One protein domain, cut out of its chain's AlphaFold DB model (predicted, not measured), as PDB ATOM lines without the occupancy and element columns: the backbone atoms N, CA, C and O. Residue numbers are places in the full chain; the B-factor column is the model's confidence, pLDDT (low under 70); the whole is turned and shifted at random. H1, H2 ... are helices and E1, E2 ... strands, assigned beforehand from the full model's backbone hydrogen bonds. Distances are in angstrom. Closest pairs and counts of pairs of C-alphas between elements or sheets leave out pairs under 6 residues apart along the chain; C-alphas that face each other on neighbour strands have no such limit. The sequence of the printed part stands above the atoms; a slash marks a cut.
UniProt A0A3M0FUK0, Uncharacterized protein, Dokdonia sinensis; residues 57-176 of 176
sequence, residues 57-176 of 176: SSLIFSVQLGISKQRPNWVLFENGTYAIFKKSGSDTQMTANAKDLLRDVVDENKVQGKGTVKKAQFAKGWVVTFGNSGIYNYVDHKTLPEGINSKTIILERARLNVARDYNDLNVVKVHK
ATOM      1  N   SER A  57     -35.071 -30.111  -7.374       94.69
ATOM      2  CA  SER A  57     -34.602 -30.203  -8.767       94.69
ATOM      3  C   SER A  57     -34.565 -31.643  -9.289       94.69
ATOM      4  O   SER A  57     -35.041 -31.926 -10.393       94.69
ATOM      5  N   SER A  58     -34.079 -32.579  -8.467       93.56
ATOM      6  CA  SER A  58     -34.014 -34.009  -8.812       93.56
ATOM      7  C   SER A  58     -35.400 -34.639  -8.993       93.56
ATOM      8  O   SER A  58     -35.608 -35.445  -9.908       93.56
ATOM      9  N   LEU A  59     -36.364 -34.251  -8.152       95.31
ATOM     10  CA  LEU A  59     -37.745 -34.715  -8.245       95.31
ATOM     11  C   LEU A  59     -38.413 -34.176  -9.514       95.31
ATOM     12  O   LEU A  59     -38.953 -34.954 -10.302       95.31
ATOM     13  N   ILE A  60     -38.320 -32.862  -9.747       95.19
ATOM     14  CA  ILE A  60     -38.871 -32.199 -10.937       95.19
ATOM     15  C   ILE A  60     -38.335 -32.858 -12.210       95.19
ATOM     16  O   ILE A  60     -39.113 -33.183 -13.110       95.19
ATOM     17  N   PHE A  61     -37.022 -33.085 -12.281       93.69
ATOM     18  CA  PHE A  61     -36.384 -33.722 -13.428       93.69
ATOM     19  C   PHE A  61     -36.908 -35.146 -13.659       93.69
ATOM     20  O   PHE A  61     -37.288 -35.495 -14.778       93.69
ATOM     21  N   SER A  62     -37.009 -35.953 -12.599       94.44
ATOM     22  CA  SER A  62     -37.503 -37.335 -12.683       94.44
ATOM     23  C   SER A  62     -38.961 -37.410 -13.152       94.44
ATOM     24  O   SER A  62     -39.303 -38.233 -14.003       94.44
ATOM     25  N   VAL A  63     -39.814 -36.514 -12.652       93.88
ATOM     26  CA  VAL A  63     -41.226 -36.424 -13.051       93.88
ATOM     27  C   VAL A  63     -41.354 -35.980 -14.509       93.88
ATOM     28  O   VAL A  63     -42.097 -36.597 -15.274       93.88
ATOM     29  N   GLN A  64     -40.580 -34.982 -14.946       93.12
ATOM     30  CA  GLN A  64     -40.562 -34.549 -16.349       93.12
ATOM     31  C   GLN A  64     -40.162 -35.677 -17.306       93.12
ATOM     32  O   GLN A  64     -40.745 -35.814 -18.382       93.12
ATOM     33  N   LEU A  65     -39.205 -36.514 -16.909       89.62
ATOM     34  CA  LEU A  65     -38.815 -37.694 -17.676       89.62
ATOM     35  C   LEU A  65     -39.929 -38.750 -17.751       89.62
ATOM     36  O   LEU A  65     -40.075 -39.402 -18.783       89.62
ATOM     37  N   GLY A  66     -40.727 -38.911 -16.690       82.94
ATOM     38  CA  GLY A  66     -41.850 -39.856 -16.648       82.94
ATOM     39  C   GLY A  66     -43.091 -39.408 -17.428       82.94
ATOM     40  O   GLY A  66     -43.781 -40.238 -18.017       82.94
ATOM     41  N   ILE A  67     -43.376 -38.105 -17.454       81.62
ATOM     42  CA  ILE A  67     -44.544 -37.525 -18.137       81.62
ATOM     43  C   ILE A  67     -44.265 -37.242 -19.629       81.62
ATOM     44  O   ILE A  67     -45.204 -37.246 -20.430       81.62
ATOM     45  N   SER A  68     -42.987 -37.063 -19.996       71.56
ATOM     46  CA  SER A  68     -42.459 -36.331 -21.164       71.56
ATOM     47  C   SER A  68     -42.252 -34.839 -20.888       71.56
ATOM     48  O   SER A  68     -43.143 -34.148 -20.394       71.56
ATOM     49  N   LYS A  69     -41.079 -34.323 -21.288       68.25
ATOM     50  CA  LYS A  69     -40.645 -32.931 -21.073       68.25
ATOM     51  C   LYS A  69     -41.586 -31.895 -21.699       68.25
ATOM     52  O   LYS A  69     -41.620 -30.764 -21.232       68.25
ATOM     53  N   GLN A  70     -42.304 -32.270 -22.758       75.19
ATOM     54  CA  GLN A  70     -43.142 -31.358 -23.543       75.19
ATOM     55  C   GLN A  70     -44.615 -31.369 -23.142       75.19
ATOM     56  O   GLN A  70     -45.390 -30.624 -23.726       75.19
ATOM     57  N   ARG A  71     -45.039 -32.237 -22.216       85.38
ATOM     58  CA  ARG A  71     -46.454 -32.327 -21.860       85.38
ATOM     59  C   ARG A  71     -46.805 -31.197 -20.885       85.38
ATOM     60  O   ARG A  71     -46.326 -31.252 -19.750       85.38
ATOM     61  N   PRO A  72     -47.637 -30.222 -21.290       89.75
ATOM     62  CA  PRO A  72     -48.056 -29.133 -20.419       89.75
ATOM     63  C   PRO A  72     -49.118 -29.600 -19.415       89.75
ATOM     64  O   PRO A  72     -49.567 -30.750 -19.436       89.75
ATOM     65  N   ASN A  73     -49.580 -28.659 -18.599       94.81
ATOM     66  CA  ASN A  73     -50.764 -28.757 -17.750       94.81
ATOM     67  C   ASN A  73     -50.654 -29.810 -16.646       94.81
ATOM     68  O   ASN A  73     -51.494 -30.704 -16.540       94.81
ATOM     69  N   TRP A  74     -49.636 -29.696 -15.799       96.38
ATOM     70  CA  TRP A  74     -49.525 -30.533 -14.609       96.38
ATOM     71  C   TRP A  74     -49.061 -29.767 -13.376       96.38
ATOM     72  O   TRP A  74     -48.394 -28.738 -13.470       96.38
ATOM     73  N   VAL A  75     -49.438 -30.294 -12.214       97.69
ATOM     74  CA  VAL A  75     -49.058 -29.794 -10.887       97.69
ATOM     75  C   VAL A  75     -48.315 -30.907 -10.167       97.69
ATOM     76  O   VAL A  75     -48.796 -32.036 -10.169       97.69
ATOM     77  N   LEU A  76     -47.159 -30.600  -9.583       97.88
ATOM     78  CA  LEU A  76     -46.317 -31.514  -8.812       97.88
ATOM     79  C   LEU A  76     -46.242 -31.061  -7.356       97.88
ATOM     80  O   LEU A  76     -45.963 -29.892  -7.080       97.88
ATOM     81  N   PHE A  77     -46.422 -32.022  -6.460       97.94
ATOM     82  CA  PHE A  77     -46.320 -31.886  -5.016       97.94
ATOM     83  C   PHE A  77     -45.011 -32.482  -4.491       97.94
ATOM     84  O   PHE A  77     -44.326 -33.240  -5.188       97.94
ATOM     85  N   GLU A  78     -44.651 -32.123  -3.264       96.69
ATOM     86  CA  GLU A  78     -43.339 -32.432  -2.700       96.69
ATOM     87  C   GLU A  78     -43.042 -33.928  -2.534       96.69
ATOM     88  O   GLU A  78     -41.892 -34.330  -2.713       96.69
ATOM     89  N   ASN A  79     -44.047 -34.773  -2.272       96.81
ATOM     90  CA  ASN A  79     -43.855 -36.221  -2.123       96.81
ATOM     91  C   ASN A  79     -43.966 -36.965  -3.469       96.81
ATOM     92  O   ASN A  79     -44.172 -38.182  -3.526       96.81
ATOM     93  N   GLY A  80     -43.820 -36.240  -4.582       96.69
ATOM     94  CA  GLY A  80     -43.775 -36.795  -5.930       96.69
ATOM     95  C   GLY A  80     -45.137 -37.121  -6.528       96.69
ATOM     96  O   GLY A  80     -45.193 -37.719  -7.607       96.69
ATOM     97  N   THR A  81     -46.234 -36.732  -5.874       97.38
ATOM     98  CA  THR A  81     -47.564 -36.811  -6.477       97.38
ATOM     99  C   THR A  81     -47.711 -35.720  -7.518       97.38
ATOM    100  O   THR A  81     -47.274 -34.591  -7.317       97.38
ATOM    101  N   TYR A  82     -48.332 -36.036  -8.648       97.50
ATOM    102  CA  TYR A  82     -48.641 -35.039  -9.655       97.50
ATOM    103  C   TYR A  82     -49.986 -35.298 -10.326       97.50
ATOM    104  O   TYR A  82     -50.389 -36.438 -10.570       97.50
ATOM    105  N   ALA A  83     -50.672 -34.204 -10.640       96.56
ATOM    106  CA  ALA A  83     -51.932 -34.193 -11.366       96.56
ATOM    107  C   ALA A  83     -51.685 -33.724 -12.799       96.56
ATOM    108  O   ALA A  83     -50.999 -32.721 -12.998       96.56
ATOM    109  N   ILE A  84     -52.247 -34.418 -13.792       94.88
ATOM    110  CA  ILE A  84     -52.197 -33.983 -15.196       94.88
ATOM    111  C   ILE A  84     -53.594 -33.602 -15.681       94.88
ATOM    112  O   ILE A  84     -54.536 -34.387 -15.584       94.88
ATOM    113  N   PHE A  85     -53.699 -32.434 -16.307       94.19
ATOM    114  CA  PHE A  85     -54.937 -31.869 -16.823       94.19
ATOM    115  C   PHE A  85     -54.967 -31.866 -18.353       94.19
ATOM    116  O   PHE A  85     -53.945 -31.787 -19.034       94.19
ATOM    117  N   LYS A  86     -56.176 -31.933 -18.923       91.50
ATOM    118  CA  LYS A  86     -56.380 -31.803 -20.378       91.50
ATOM    119  C   LYS A  86     -56.260 -30.357 -20.864       91.50
ATOM    120  O   LYS A  86     -55.925 -30.138 -22.021       91.50
ATOM    121  N   LYS A  87     -56.583 -29.390 -20.004       90.56
ATOM    122  CA  LYS A  87     -56.572 -27.954 -20.300       90.56
ATOM    123  C   LYS A  87     -55.785 -27.220 -19.220       90.56
ATOM    124  O   LYS A  87     -55.785 -27.658 -18.071       90.56
ATOM    125  N   SER A  88     -55.143 -26.126 -19.616       92.56
ATOM    126  CA  SER A  88     -54.469 -25.216 -18.692       92.56
ATOM    127  C   SER A  88     -55.476 -24.363 -17.921       92.56
ATOM    128  O   SER A  88     -56.626 -24.213 -18.341       92.56
ATOM    129  N   GLY A  89     -55.016 -23.785 -16.819       93.31
ATOM    130  CA  GLY A  89     -55.723 -22.784 -16.027       93.31
ATOM    131  C   GLY A  89     -54.718 -21.848 -15.357       93.31
ATOM    132  O   GLY A  89     -53.523 -21.893 -15.652       93.31
ATOM    133  N   SER A  90     -55.187 -21.003 -14.440       96.44
ATOM    134  CA  SER A  90     -54.265 -20.284 -13.554       96.44
ATOM    135  C   SER A  90     -53.586 -21.256 -12.581       96.44
ATOM    136  O   SER A  90     -54.124 -22.327 -12.295       96.44
ATOM    137  N   ASP A  91     -52.430 -20.879 -12.030       96.00
ATOM    138  CA  ASP A  91     -51.700 -21.737 -11.082       96.00
ATOM    139  C   ASP A  91     -52.551 -22.051  -9.846       96.00
ATOM    140  O   ASP A  91     -52.617 -23.201  -9.407       96.00
ATOM    141  N   THR A  92     -53.296 -21.058  -9.351       96.25
ATOM    142  CA  THR A  92     -54.264 -21.211  -8.258       96.25
ATOM    143  C   THR A  92     -55.374 -22.197  -8.615       96.25
ATOM    144  O   THR A  92     -55.683 -23.086  -7.825       96.25
ATOM    145  N   GLN A  93     -55.961 -22.084  -9.812       96.88
ATOM    146  CA  GLN A  93     -57.040 -22.972 -10.249       96.88
ATOM    147  C   GLN A  93     -56.543 -24.407 -10.441       96.88
ATOM    148  O   GLN A  93     -57.199 -25.353 -10.011       96.88
ATOM    149  N   MET A  94     -55.381 -24.585 -11.070       97.31
ATOM    150  CA  MET A  94     -54.788 -25.905 -11.267       97.31
ATOM    151  C   MET A  94     -54.434 -26.562  -9.932       97.31
ATOM    152  O   MET A  94     -54.690 -27.750  -9.758       97.31
ATOM    153  N   THR A  95     -53.906 -25.793  -8.978       96.75
ATOM    154  CA  THR A  95     -53.603 -26.274  -7.623       96.75
ATOM    155  C   THR A  95     -54.870 -26.688  -6.873       96.75
ATOM    156  O   THR A  95     -54.917 -27.781  -6.310       96.75
ATOM    157  N   ALA A  96     -55.924 -25.864  -6.908       96.12
ATOM    158  CA  ALA A  96     -57.207 -26.186  -6.283       96.12
ATOM    159  C   ALA A  96     -57.833 -27.455  -6.889       96.12
ATOM    160  O   ALA A  96     -58.190 -28.379  -6.161       96.12
ATOM    161  N   ASN A  97     -57.860 -27.555  -8.222       96.06
ATOM    162  CA  ASN A  97     -58.356 -28.745  -8.912       96.06
ATOM    163  C   ASN A  97     -57.514 -29.988  -8.588       96.06
ATOM    164  O   ASN A  97     -58.056 -31.079  -8.436       96.06
ATOM    165  N   ALA A  98     -56.189 -29.845  -8.479       96.50
ATOM    166  CA  ALA A  98     -55.314 -30.946  -8.093       96.50
ATOM    167  C   ALA A  98     -55.652 -31.448  -6.682       96.50
ATOM    168  O   ALA A  98     -55.763 -32.655  -6.493       96.50
ATOM    169  N   LYS A  99     -55.902 -30.546  -5.720       95.50
ATOM    170  CA  LYS A  99     -56.344 -30.907  -4.362       95.50
ATOM    171  C   LYS A  99     -57.642 -31.718  -4.371       95.50
ATOM    172  O   LYS A  99     -57.740 -32.709  -3.649       95.50
ATOM    173  N   ASP A 100     -58.621 -31.328  -5.186       93.81
ATOM    174  CA  ASP A 100     -59.879 -32.077  -5.313       93.81
ATOM    175  C   ASP A 100     -59.655 -33.495  -5.853       93.81
ATOM    176  O   ASP A 100     -60.240 -34.452  -5.343       93.81
ATOM    177  N   LEU A 101     -58.760 -33.648  -6.835       93.50
ATOM    178  CA  LEU A 101     -58.377 -34.958  -7.359       93.50
ATOM    179  C   LEU A 101     -57.626 -35.805  -6.316       93.50
ATOM    180  O   LEU A 101     -57.852 -37.011  -6.241       93.50
ATOM    181  N   LEU A 102     -56.763 -35.195  -5.491       94.31
ATOM    182  CA  LEU A 102     -56.089 -35.889  -4.386       94.31
ATOM    183  C   LEU A 102     -57.096 -36.419  -3.362       94.31
ATOM    184  O   LEU A 102     -57.012 -37.588  -2.990       94.31
ATOM    185  N   ARG A 103     -58.083 -35.600  -2.962       92.56
ATOM    186  CA  ARG A 103     -59.159 -36.013  -2.045       92.56
ATOM    187  C   ARG A 103     -59.847 -37.283  -2.537       92.56
ATOM    188  O   ARG A 103     -60.075 -38.196  -1.754       92.56
ATOM    189  N   ASP A 104     -60.162 -37.347  -3.828       88.62
ATOM    190  CA  ASP A 104     -60.854 -38.499  -4.409       88.62
ATOM    191  C   ASP A 104     -59.999 -39.774  -4.419       88.62
ATOM    192  O   ASP A 104     -60.560 -40.866  -4.429       88.62
ATOM    193  N   VAL A 105     -58.667 -39.659  -4.409       90.00
ATOM    194  CA  VAL A 105     -57.754 -40.807  -4.284       90.00
ATOM    195  C   VAL A 105     -57.572 -41.240  -2.831       90.00
ATOM    196  O   VAL A 105     -57.468 -42.440  -2.577       90.00
ATOM    197  N   VAL A 106     -57.524 -40.286  -1.895       90.25
ATOM    198  CA  VAL A 106     -57.397 -40.555  -0.451       90.25
ATOM    199  C   VAL A 106     -58.687 -41.133   0.131       90.25
ATOM    200  O   VAL A 106     -58.620 -41.966   1.029       90.25
ATOM    201  N   ASP A 107     -59.852 -40.741  -0.390       85.62
ATOM    202  CA  ASP A 107     -61.126 -41.381  -0.060       85.62
ATOM    203  C   ASP A 107     -61.105 -42.834  -0.546       85.62
ATOM    204  O   ASP A 107     -61.333 -43.143  -1.723       85.62
ATOM    205  N   GLU A 108     -60.795 -43.730   0.390       65.44
ATOM    206  CA  GLU A 108     -60.559 -45.137   0.119       65.44
ATOM    207  C   GLU A 108     -61.704 -45.740  -0.700       65.44
ATOM    208  O   GLU A 108     -61.452 -46.425  -1.693       65.44
ATOM    209  N   ASN A 109     -62.952 -45.366  -0.407       65.50
ATOM    210  CA  ASN A 109     -64.152 -45.898  -1.056       65.50
ATOM    211  C   ASN A 109     -64.180 -45.719  -2.587       65.50
ATOM    212  O   ASN A 109     -64.910 -46.433  -3.277       65.50
ATOM    213  N   LYS A 110     -63.395 -44.793  -3.151       65.19
ATOM    214  CA  LYS A 110     -63.387 -44.497  -4.593       65.19
ATOM    215  C   LYS A 110     -62.284 -45.238  -5.359       65.19
ATOM    216  O   LYS A 110     -62.489 -45.649  -6.515       65.19
ATOM    217  N   VAL A 111     -61.118 -45.433  -4.735       63.47
ATOM    218  CA  VAL A 111     -59.879 -45.843  -5.429       63.47
ATOM    219  C   VAL A 111     -59.204 -47.090  -4.823       63.47
ATOM    220  O   VAL A 111     -58.170 -47.527  -5.344       63.47
ATOM    221  N   GLN A 112     -59.803 -47.752  -3.817       56.44
ATOM    222  CA  GLN A 112     -59.268 -49.014  -3.265       56.44
ATOM    223  C   GLN A 112     -58.885 -50.013  -4.380       56.44
ATOM    224  O   GLN A 112     -59.653 -50.295  -5.301       56.44
ATOM    225  N   GLY A 113     -57.649 -50.522  -4.319       59.12
ATOM    226  CA  GLY A 113     -57.130 -51.559  -5.224       59.12
ATOM    227  C   GLY A 113     -56.788 -51.149  -6.670       59.12
ATOM    228  O   GLY A 113     -56.219 -51.962  -7.389       59.12
ATOM    229  N   LYS A 114     -57.055 -49.913  -7.120       73.75
ATOM    230  CA  LYS A 114     -56.952 -49.522  -8.553       73.75
ATOM    231  C   LYS A 114     -55.591 -48.961  -8.997       73.75
ATOM    232  O   LYS A 114     -55.485 -48.307 -10.037       73.75
ATOM    233  N   GLY A 115     -54.542 -49.196  -8.215       88.31
ATOM    234  CA  GLY A 115     -53.201 -48.691  -8.495       88.31
ATOM    235  C   GLY A 115     -52.451 -49.532  -9.526       88.31
ATOM    236  O   GLY A 115     -52.262 -50.729  -9.326       88.31
ATOM    237  N   THR A 116     -51.968 -48.921 -10.607       93.56
ATOM    238  CA  THR A 116     -51.063 -49.582 -11.560       93.56
ATOM    239  C   THR A 116     -49.639 -49.099 -11.347       93.56
ATOM    240  O   THR A 116     -49.372 -47.907 -11.445       93.56
ATOM    241  N   VAL A 117     -48.712 -50.027 -11.110       95.25
ATOM    242  CA  VAL A 117     -47.284 -49.726 -10.937       95.25
ATOM    243  C   VAL A 117     -46.531 -50.006 -12.235       95.25
ATOM    244  O   VAL A 117     -46.573 -51.129 -12.748       95.25
ATOM    245  N   LYS A 118     -45.803 -49.009 -12.745       95.12
ATOM    246  CA  LYS A 118     -44.902 -49.135 -13.899       95.12
ATOM    247  C   LYS A 118     -43.515 -48.613 -13.544       95.12
ATOM    248  O   LYS A 118     -43.389 -47.614 -12.847       95.12
ATOM    249  N   LYS A 119     -42.463 -49.268 -14.033       93.94
ATOM    250  CA  LYS A 119     -41.098 -48.738 -13.912       93.94
ATOM    251  C   LYS A 119     -40.987 -47.466 -14.755       93.94
ATOM    252  O   LYS A 119     -41.473 -47.449 -15.886       93.94
ATOM    253  N   ALA A 120     -40.372 -46.418 -14.217       91.56
ATOM    254  CA  ALA A 120     -40.105 -45.217 -14.996       91.56
ATOM    255  C   ALA A 120     -39.065 -45.543 -16.080       91.56
ATOM    256  O   ALA A 120     -38.026 -46.136 -15.795       91.56
ATOM    257  N   GLN A 121     -39.354 -45.186 -17.332       87.56
ATOM    258  CA  GLN A 121     -38.503 -45.557 -18.469       87.56
ATOM    259  C   GLN A 121     -37.147 -44.841 -18.440       87.56
ATOM    260  O   GLN A 121     -36.133 -45.426 -18.806       87.56
ATOM    261  N   PHE A 122     -37.137 -43.586 -17.989       88.50
ATOM    262  CA  PHE A 122     -35.964 -42.712 -18.051       88.50
ATOM    263  C   PHE A 122     -35.505 -42.204 -16.675       88.50
ATOM    264  O   PHE A 122     -34.526 -41.472 -16.599       88.50
ATOM    265  N   ALA A 123     -36.173 -42.595 -15.587       89.81
ATOM    266  CA  ALA A 123     -35.842 -42.180 -14.223       89.81
ATOM    267  C   ALA A 123     -35.659 -43.397 -13.300       89.81
ATOM    268  O   ALA A 123     -36.203 -44.475 -13.551       89.81
ATOM    269  N   LYS A 124     -34.884 -43.234 -12.221       90.75
ATOM    270  CA  LYS A 124     -34.621 -44.302 -11.241       90.75
ATOM    271  C   LYS A 124     -35.769 -44.406 -10.229       90.75
ATOM    272  O   LYS A 124     -35.659 -43.950  -9.094       90.75
ATOM    273  N   GLY A 125     -36.868 -45.023 -10.652       94.62
ATOM    274  CA  GLY A 125     -38.044 -45.205  -9.805       94.62
ATOM    275  C   GLY A 125     -39.226 -45.836 -10.529       94.62
ATOM    276  O   GLY A 125     -39.082 -46.489 -11.570       94.62
ATOM    277  N   TRP A 126     -40.413 -45.615  -9.975       96.50
ATOM    278  CA  TRP A 126     -41.678 -46.109 -10.509       96.50
ATOM    279  C   TRP A 126     -42.697 -44.987 -10.621       96.50
ATOM    280  O   TRP A 126     -42.693 -44.042  -9.843       96.50
ATOM    281  N   VAL A 127     -43.595 -45.127 -11.587       95.88
ATOM    282  CA  VAL A 127     -44.800 -44.319 -11.703       95.88
ATOM    283  C   VAL A 127     -45.977 -45.182 -11.286       95.88
ATOM    284  O   VAL A 127     -46.176 -46.283 -11.811       95.88
ATOM    285  N   VAL A 128     -46.759 -44.669 -10.346       95.62
ATOM    286  CA  VAL A 128     -48.016 -45.265  -9.913       95.62
ATOM    287  C   VAL A 128     -49.169 -44.440 -10.461       95.62
ATOM    288  O   VAL A 128     -49.217 -43.232 -10.261       95.62
ATOM    289  N   THR A 129     -50.094 -45.096 -11.158       93.69
ATOM    290  CA  THR A 129     -51.353 -44.511 -11.636       93.69
ATOM    291  C   THR A 129     -52.509 -44.955 -10.760       93.69
ATOM    292  O   THR A 129     -52.680 -46.155 -10.543       93.69
ATOM    293  N   PHE A 130     -53.360 -44.023 -10.345       91.75
ATOM    294  CA  PHE A 130     -54.542 -44.316  -9.534       91.75
ATOM    295  C   PHE A 130     -55.804 -44.350 -10.404       91.75
ATOM    296  O   PHE A 130     -56.575 -43.389 -10.455       91.75
ATOM    297  N   GLY A 131     -56.002 -45.447 -11.140       86.69
ATOM    298  CA  GLY A 131     -57.105 -45.588 -12.096       86.69
ATOM    299  C   GLY A 131     -57.156 -44.447 -13.124       86.69
ATOM    300  O   GLY A 131     -56.139 -44.087 -13.715       86.69
ATOM    301  N   ASN A 132     -58.346 -43.866 -13.309       86.06
ATOM    302  CA  ASN A 132     -58.599 -42.737 -14.215       86.06
ATOM    303  C   ASN A 132     -58.700 -41.385 -13.482       86.06
ATOM    304  O   ASN A 132     -59.272 -40.442 -14.023       86.06
ATOM    305  N   SER A 133     -58.169 -41.280 -12.259       89.12
ATOM    306  CA  SER A 133     -58.252 -40.058 -11.435       89.12
ATOM    307  C   SER A 133     -57.499 -38.859 -12.020       89.12
ATOM    308  O   SER A 133     -57.744 -37.728 -11.627       89.12
ATOM    309  N   GLY A 134     -56.548 -39.088 -12.931       91.44
ATOM    310  CA  GLY A 134     -55.605 -38.051 -13.357       91.44
ATOM    311  C   GLY A 134     -54.497 -37.772 -12.333       91.44
ATOM    312  O   GLY A 134     -53.667 -36.898 -12.585       91.44
ATOM    313  N   ILE A 135     -54.454 -38.535 -11.232       94.69
ATOM    314  CA  ILE A 135     -53.387 -38.523 -10.232       94.69
ATOM    315  C   ILE A 135     -52.392 -39.647 -10.498       94.69
ATOM    316  O   ILE A 135     -52.738 -40.805 -10.771       94.69
ATOM    317  N   TYR A 136     -51.132 -39.272 -10.361       95.69
ATOM    318  CA  TYR A 136     -49.977 -40.128 -10.502       95.69
ATOM    319  C   TYR A 136     -49.035 -39.868  -9.328       95.69
ATOM    320  O   TYR A 136     -49.033 -38.777  -8.765       95.69
ATOM    321  N   ASN A 137     -48.191 -40.832  -8.985       96.69
ATOM    322  CA  ASN A 137     -47.098 -40.609  -8.045       96.69
ATOM    323  C   ASN A 137     -45.797 -41.184  -8.605       96.69
ATOM    324  O   ASN A 137     -45.775 -42.315  -9.100       96.69
ATOM    325  N   TYR A 138     -44.726 -40.395  -8.546       97.44
ATOM    326  CA  TYR A 138     -43.372 -40.874  -8.774       97.44
ATOM    327  C   TYR A 138     -42.773 -41.354  -7.451       97.44
ATOM    328  O   TYR A 138     -42.563 -40.567  -6.530       97.44
ATOM    329  N   VAL A 139     -42.459 -42.645  -7.382       97.00
ATOM    330  CA  VAL A 139     -41.793 -43.263  -6.238       97.00
ATOM    331  C   VAL A 139     -40.314 -43.426  -6.567       97.00
ATOM    332  O   VAL A 139     -39.944 -44.258  -7.401       97.00
ATOM    333  N   ASP A 140     -39.465 -42.640  -5.905       94.88
ATOM    334  CA  ASP A 140     -38.012 -42.772  -6.009       94.88
ATOM    335  C   ASP A 140     -37.549 -44.058  -5.307       94.88
ATOM    336  O   ASP A 140     -37.939 -44.336  -4.170       94.88
ATOM    337  N   HIS A 141     -36.679 -44.828  -5.965       93.25
ATOM    338  CA  HIS A 141     -36.049 -46.013  -5.385       93.25
ATOM    339  C   HIS A 141     -35.366 -45.775  -4.038       93.25
ATOM    340  O   HIS A 141     -35.393 -46.669  -3.201       93.25
ATOM    341  N   LYS A 142     -34.826 -44.576  -3.793       93.31
ATOM    342  CA  LYS A 142     -34.187 -44.233  -2.513       93.31
ATOM    343  C   LYS A 142     -35.165 -44.170  -1.340       93.31
ATOM    344  O   LYS A 142     -34.744 -44.204  -0.192       93.31
ATOM    345  N   THR A 143     -36.462 -44.041  -1.616       93.25
ATOM    346  CA  THR A 143     -37.498 -43.970  -0.575       93.25
ATOM    347  C   THR A 143     -38.018 -45.343  -0.163       93.25
ATOM    348  O   THR A 143     -38.823 -45.435   0.763       93.25
ATOM    349  N   LEU A 144     -37.591 -46.404  -0.846       94.44
ATOM    350  CA  LEU A 144     -38.022 -47.771  -0.596       94.44
ATOM    351  C   LEU A 144     -36.962 -48.555   0.189       94.44
ATOM    352  O   LEU A 144     -35.791 -48.174   0.173       94.44
ATOM    353  N   PRO A 145     -37.353 -49.659   0.853       90.75
ATOM    354  CA  PRO A 145     -36.401 -50.606   1.420       90.75
ATOM    355  C   PRO A 145     -35.382 -51.095   0.386       90.75
ATOM    356  O   PRO A 145     -35.674 -51.163  -0.815       90.75
ATOM    357  N   GLU A 146     -34.200 -51.478   0.861       89.50
ATOM    358  CA  GLU A 146     -33.162 -52.061   0.012       89.50
ATOM    359  C   GLU A 146     -33.633 -53.367  -0.654       89.50
ATOM    360  O   GLU A 146     -34.430 -54.131  -0.106       89.50
ATOM    361  N   GLY A 147     -33.116 -53.635  -1.857       88.00
ATOM    362  CA  GLY A 147     -33.414 -54.851  -2.615       88.00
ATOM    363  C   GLY A 147     -34.590 -54.733  -3.595       88.00
ATOM    364  O   GLY A 147     -34.941 -53.656  -4.088       88.00
ATOM    365  N   ILE A 148     -35.158 -55.887  -3.964       87.62
ATOM    366  CA  ILE A 148     -36.234 -55.975  -4.960       87.62
ATOM    367  C   ILE A 148     -37.571 -55.665  -4.289       87.62
ATOM    368  O   ILE A 148     -38.107 -56.462  -3.524       87.62
ATOM    369  N   ASN A 149     -38.141 -54.512  -4.632       93.94
ATOM    370  CA  ASN A 149     -39.426 -54.075  -4.107       93.94
ATOM    371  C   ASN A 149     -40.595 -54.653  -4.917       93.94
ATOM    372  O   ASN A 149     -40.635 -54.556  -6.148       93.94
ATOM    373  N   SER A 150     -41.574 -55.235  -4.222       95.00
ATOM    374  CA  SER A 150     -42.802 -55.738  -4.841       95.00
ATOM    375  C   SER A 150     -43.713 -54.588  -5.289       95.00
ATOM    376  O   SER A 150     -43.651 -53.473  -4.764       95.00
ATOM    377  N   LYS A 151     -44.624 -54.861  -6.235       95.00
ATOM    378  CA  LYS A 151     -45.634 -53.874  -6.661       95.00
ATOM    379  C   LYS A 151     -46.479 -53.370  -5.487       95.00
ATOM    380  O   LYS A 151     -46.839 -52.201  -5.479       95.00
ATOM    381  N   THR A 152     -46.762 -54.224  -4.505       93.44
ATOM    382  CA  THR A 152     -47.530 -53.864  -3.306       93.44
ATOM    383  C   THR A 152     -46.807 -52.811  -2.471       93.44
ATOM    384  O   THR A 152     -47.419 -51.812  -2.119       93.44
ATOM    385  N   ILE A 153     -45.503 -52.983  -2.227       95.06
ATOM    386  CA  ILE A 153     -44.699 -52.018  -1.458       95.06
ATOM    387  C   ILE A 153     -44.657 -50.660  -2.166       95.06
ATOM    388  O   ILE A 153     -44.858 -49.619  -1.543       95.06
ATOM    389  N   ILE A 154     -44.438 -50.667  -3.484       96.50
ATOM    390  CA  ILE A 154     -44.387 -49.440  -4.289       96.50
ATOM    391  C   ILE A 154     -45.744 -48.728  -4.281       96.50
ATOM    392  O   ILE A 154     -45.806 -47.512  -4.115       96.50
ATOM    393  N   LEU A 155     -46.833 -49.482  -4.451       94.88
ATOM    394  CA  LEU A 155     -48.184 -48.936  -4.426       94.88
ATOM    395  C   LEU A 155     -48.525 -48.339  -3.056       94.88
ATOM    396  O   LEU A 155     -49.104 -47.259  -2.995       94.88
ATOM    397  N   GLU A 156     -48.133 -49.001  -1.973       93.12
ATOM    398  CA  GLU A 156     -48.383 -48.505  -0.623       93.12
ATOM    399  C   GLU A 156     -47.588 -47.232  -0.326       93.12
ATOM    400  O   GLU A 156     -48.143 -46.252   0.166       93.12
ATOM    401  N   ARG A 157     -46.316 -47.177  -0.744       95.75
ATOM    402  CA  ARG A 157     -45.530 -45.939  -0.679       95.75
ATOM    403  C   ARG A 157     -46.200 -44.801  -1.449       95.75
ATOM    404  O   ARG A 157     -46.280 -43.690  -0.936       95.75
ATOM    405  N   ALA A 158     -46.703 -45.073  -2.650       95.69
ATOM    406  CA  ALA A 158     -47.399 -44.068  -3.442       95.69
ATOM    407  C   ALA A 158     -48.676 -43.560  -2.755       95.69
ATOM    408  O   ALA A 158     -48.941 -42.363  -2.797       95.69
ATOM    409  N   ARG A 159     -49.451 -44.430  -2.091       93.69
ATOM    410  CA  ARG A 159     -50.627 -44.008  -1.307       93.69
ATOM    411  C   ARG A 159     -50.247 -43.097  -0.149       93.69
ATOM    412  O   ARG A 159     -50.878 -42.062   0.030       93.69
ATOM    413  N   LEU A 160     -49.194 -43.447   0.588       94.31
ATOM    414  CA  LEU A 160     -48.685 -42.614   1.676       94.31
ATOM    415  C   LEU A 160     -48.243 -41.238   1.174       94.31
ATOM    416  O   LEU A 160     -48.553 -40.233   1.806       94.31
ATOM    417  N   ASN A 161     -47.565 -41.177   0.027       96.62
ATOM    418  CA  ASN A 161     -47.173 -39.912  -0.591       96.62
ATOM    419  C   ASN A 161     -48.396 -39.062  -0.970       96.62
ATOM    420  O   ASN A 161     -48.438 -37.885  -0.631       96.62
ATOM    421  N   VAL A 162     -49.413 -39.661  -1.602       95.31
ATOM    422  CA  VAL A 162     -50.665 -38.967  -1.957       95.31
ATOM    423  C   VAL A 162     -51.385 -38.446  -0.711       95.31
ATOM    424  O   VAL A 162     -51.848 -37.309  -0.705       95.31
ATOM    425  N   ALA A 163     -51.459 -39.249   0.353       94.31
ATOM    426  CA  ALA A 163     -52.073 -38.838   1.613       94.31
ATOM    427  C   ALA A 163     -51.310 -37.677   2.273       94.31
ATOM    428  O   ALA A 163     -51.933 -36.747   2.777       94.31
ATOM    429  N   ARG A 164     -49.971 -37.695   2.232       95.94
ATOM    430  CA  ARG A 164     -49.136 -36.584   2.716       95.94
ATOM    431  C   ARG A 164     -49.357 -35.319   1.902       95.94
ATOM    432  O   ARG A 164     -49.668 -34.300   2.495       95.94
ATOM    433  N   ASP A 165     -49.299 -35.409   0.575       96.94
ATOM    434  CA  ASP A 165     -49.512 -34.258  -0.310       96.94
ATOM    435  C   ASP A 165     -50.944 -33.693  -0.211       96.94
ATOM    436  O   ASP A 165     -51.167 -32.516  -0.479       96.94
ATOM    437  N   TYR A 166     -51.934 -34.511   0.172       95.12
ATOM    438  CA  TYR A 166     -53.296 -34.045   0.453       95.12
ATOM    439  C   TYR A 166     -53.405 -33.298   1.790       95.12
ATOM    440  O   TYR A 166     -54.085 -32.271   1.861       95.12
ATOM    441  N   ASN A 167     -52.761 -33.823   2.836       94.56
ATOM    442  CA  ASN A 167     -52.811 -33.266   4.189       94.56
ATOM    443  C   ASN A 167     -51.912 -32.031   4.350       94.56
ATOM    444  O   ASN A 167     -52.272 -31.120   5.091       94.56
ATOM    445  N   ASP A 168     -50.782 -31.991   3.644       94.38
ATOM    446  CA  ASP A 168     -49.816 -30.893   3.630       94.38
ATOM    447  C   ASP A 168     -49.512 -30.485   2.179       94.38
ATOM    448  O   ASP A 168     -48.694 -31.079   1.470       94.38
ATOM    449  N   LEU A 169     -50.266 -29.497   1.694       92.62
ATOM    450  CA  LEU A 169     -50.271 -29.101   0.286       92.62
ATOM    451  C   LEU A 169     -49.073 -28.220  -0.062       92.62
ATOM    452  O   LEU A 169     -49.193 -27.001  -0.183       92.62
ATOM    453  N   ASN A 170     -47.944 -28.865  -0.336       96.06
ATOM    454  CA  ASN A 170     -46.727 -28.205  -0.795       96.06
ATOM    455  C   ASN A 170     -46.540 -28.395  -2.306       96.06
ATOM    456  O   ASN A 170     -46.016 -29.410  -2.775       96.06
ATOM    457  N   VAL A 171     -46.990 -27.408  -3.091       97.00
ATOM    458  CA  VAL A 171     -46.796 -27.396  -4.549       97.00
ATOM    459  C   VAL A 171     -45.364 -26.999  -4.879       97.00
ATOM    460  O   VAL A 171     -44.928 -25.880  -4.623       97.00
ATOM    461  N   VAL A 172     -44.652 -27.910  -5.531       96.56
ATOM    462  CA  VAL A 172     -43.269 -27.712  -5.970       96.56
ATOM    463  C   VAL A 172     -43.207 -27.088  -7.360       96.56
ATOM    464  O   VAL A 172     -42.299 -26.311  -7.661       96.56
ATOM    465  N   LYS A 173     -44.141 -27.451  -8.248       95.94
ATOM    466  CA  LYS A 173     -44.149 -26.949  -9.626       95.94
ATOM    467  C   LYS A 173     -45.530 -27.002 -10.259       95.94
ATOM    468  O   LYS A 173     -46.181 -28.042 -10.244       95.94
ATOM    469  N   VAL A 174     -45.901 -25.913 -10.925       96.38
ATOM    470  CA  VAL A 174     -46.972 -25.889 -11.926       96.38
ATOM    471  C   VAL A 174     -46.326 -25.727 -13.300       96.38
ATOM    472  O   VAL A 174     -45.521 -24.823 -13.515       96.38
ATOM    473  N   HIS A 175     -46.625 -26.635 -14.224       94.19
ATOM    474  CA  HIS A 175     -46.141 -26.588 -15.599       94.19
ATOM    475  C   HIS A 175     -47.324 -26.382 -16.542       94.19
ATOM    476  O   HIS A 175     -48.262 -27.180 -16.547       94.19
ATOM    477  N   LYS A 176     -47.266 -25.305 -17.320       90.81
ATOM    478  CA  LYS A 176     -48.293 -24.868 -18.267       90.81
ATOM    479  C   LYS A 176     -47.760 -24.946 -19.686       90.81
ATOM    480  O   LYS A 176     -46.527 -24.816 -19.848       90.81
TER     481      LYS A 176
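Overview. This is residues 57 to 176 of the 176 residues of an uncharacterized protein of Dokdonia sinensis (UniProt A0A3M0FUK0). A strongly twisted sheet of six strands curls round helix H1 on one face, while the two long helices H2 and H4 cover the other face, crossing its strands and meeting along residues 99 to 106 of H2 and 159 to 166 of H4. Short H3 sits beyond the end of H2, off the sheet. The printed part has 120 residues, with four named helices and six named strands in the order H1 E1 E2 H2 H3 E3 E4 E5 H4 E6; the sheet runs E3 E4 E5 E2 E1 E6, all antiparallel. The class is mixed, helices and strands, in three layers, with helices on both faces of the sheet. The whole is compact, with a radius of gyration of the C-alphas of 13.3 A and spans of 42 by 33 by 23 A.

Along the chain. H1, residues 57 to 67, begins at C-alpha 57 (-34.602, -30.203, -8.767) and is 15.5 A long. E1, residues 74 to 77, and E2, residues 81 to 84, form a hairpin. H2, residues 91 to 106, is 22.4 A long, and H3 is residues 108 to 111. E3, residues 115 to 119, E4, residues 125 to 130, and E5, residues 135 to 140, form a meander, each strand the antiparallel neighbour of the one before; E4 and E5 are 16.5 A long each. H4, residues 151 to 167, is 24.4 A long and begins at C-alpha 151 (-45.634, -53.874, -6.661). E6, residues 171 to 175, ends at C-alpha 175 (-46.141, -26.588, -15.599).

Arrangement. In the sheet, N 118 and O 127 of E3 and E4 are 2.9 A apart, N 128 and O 137 of E4 and E5 2.8 A, N 82 and O 136 of E2 and E5 2.8 A, N 77 and O 81 of E1 and E2 2.8 A, and N 76 and O 173 of E1 and E6 2.8 A, each within hydrogen-bond range. H4 is on the sheet at a height of 8.5 A and runs across the strands; the closest C-alphas of H4 and E5 are those of Ala 158 and Asn 137, 5.8 A apart. H2 is on the same face at a height of 8.8 A, also across the strands, and its Ala 98 is closest to Ala 83 of E2, C-alphas 5.7 A apart. H2 and H4 touch, closest at the C-alphas of Leu 102 and Tyr 166, 5.9 A, at a steep tilt of 51 degrees, opposite ways. H1 is on the opposite face, closest to E5 at the C-alphas of Val 63 and Tyr 138, 6.5 A; it is apart from H2 and H4. H3 is not on the sheet and only just touches H2, only at the corner, with 3 pairs of C-alphas within 8 A, the closest being those of Val 111 and Val 105, 5.6 A. Each O i to N i+4 pair is within hydrogen-bond range in H1, H2 and H4; H3 is too short for one.

Size, cuts and confidence. The C-alphas farthest apart are those of Ser 90 and Gly 147, 41.8 A. The printed part has no cut, and no link is long. Its mean pLDDT is 91.4; residue 69 and residues 108 to 113 are under 70.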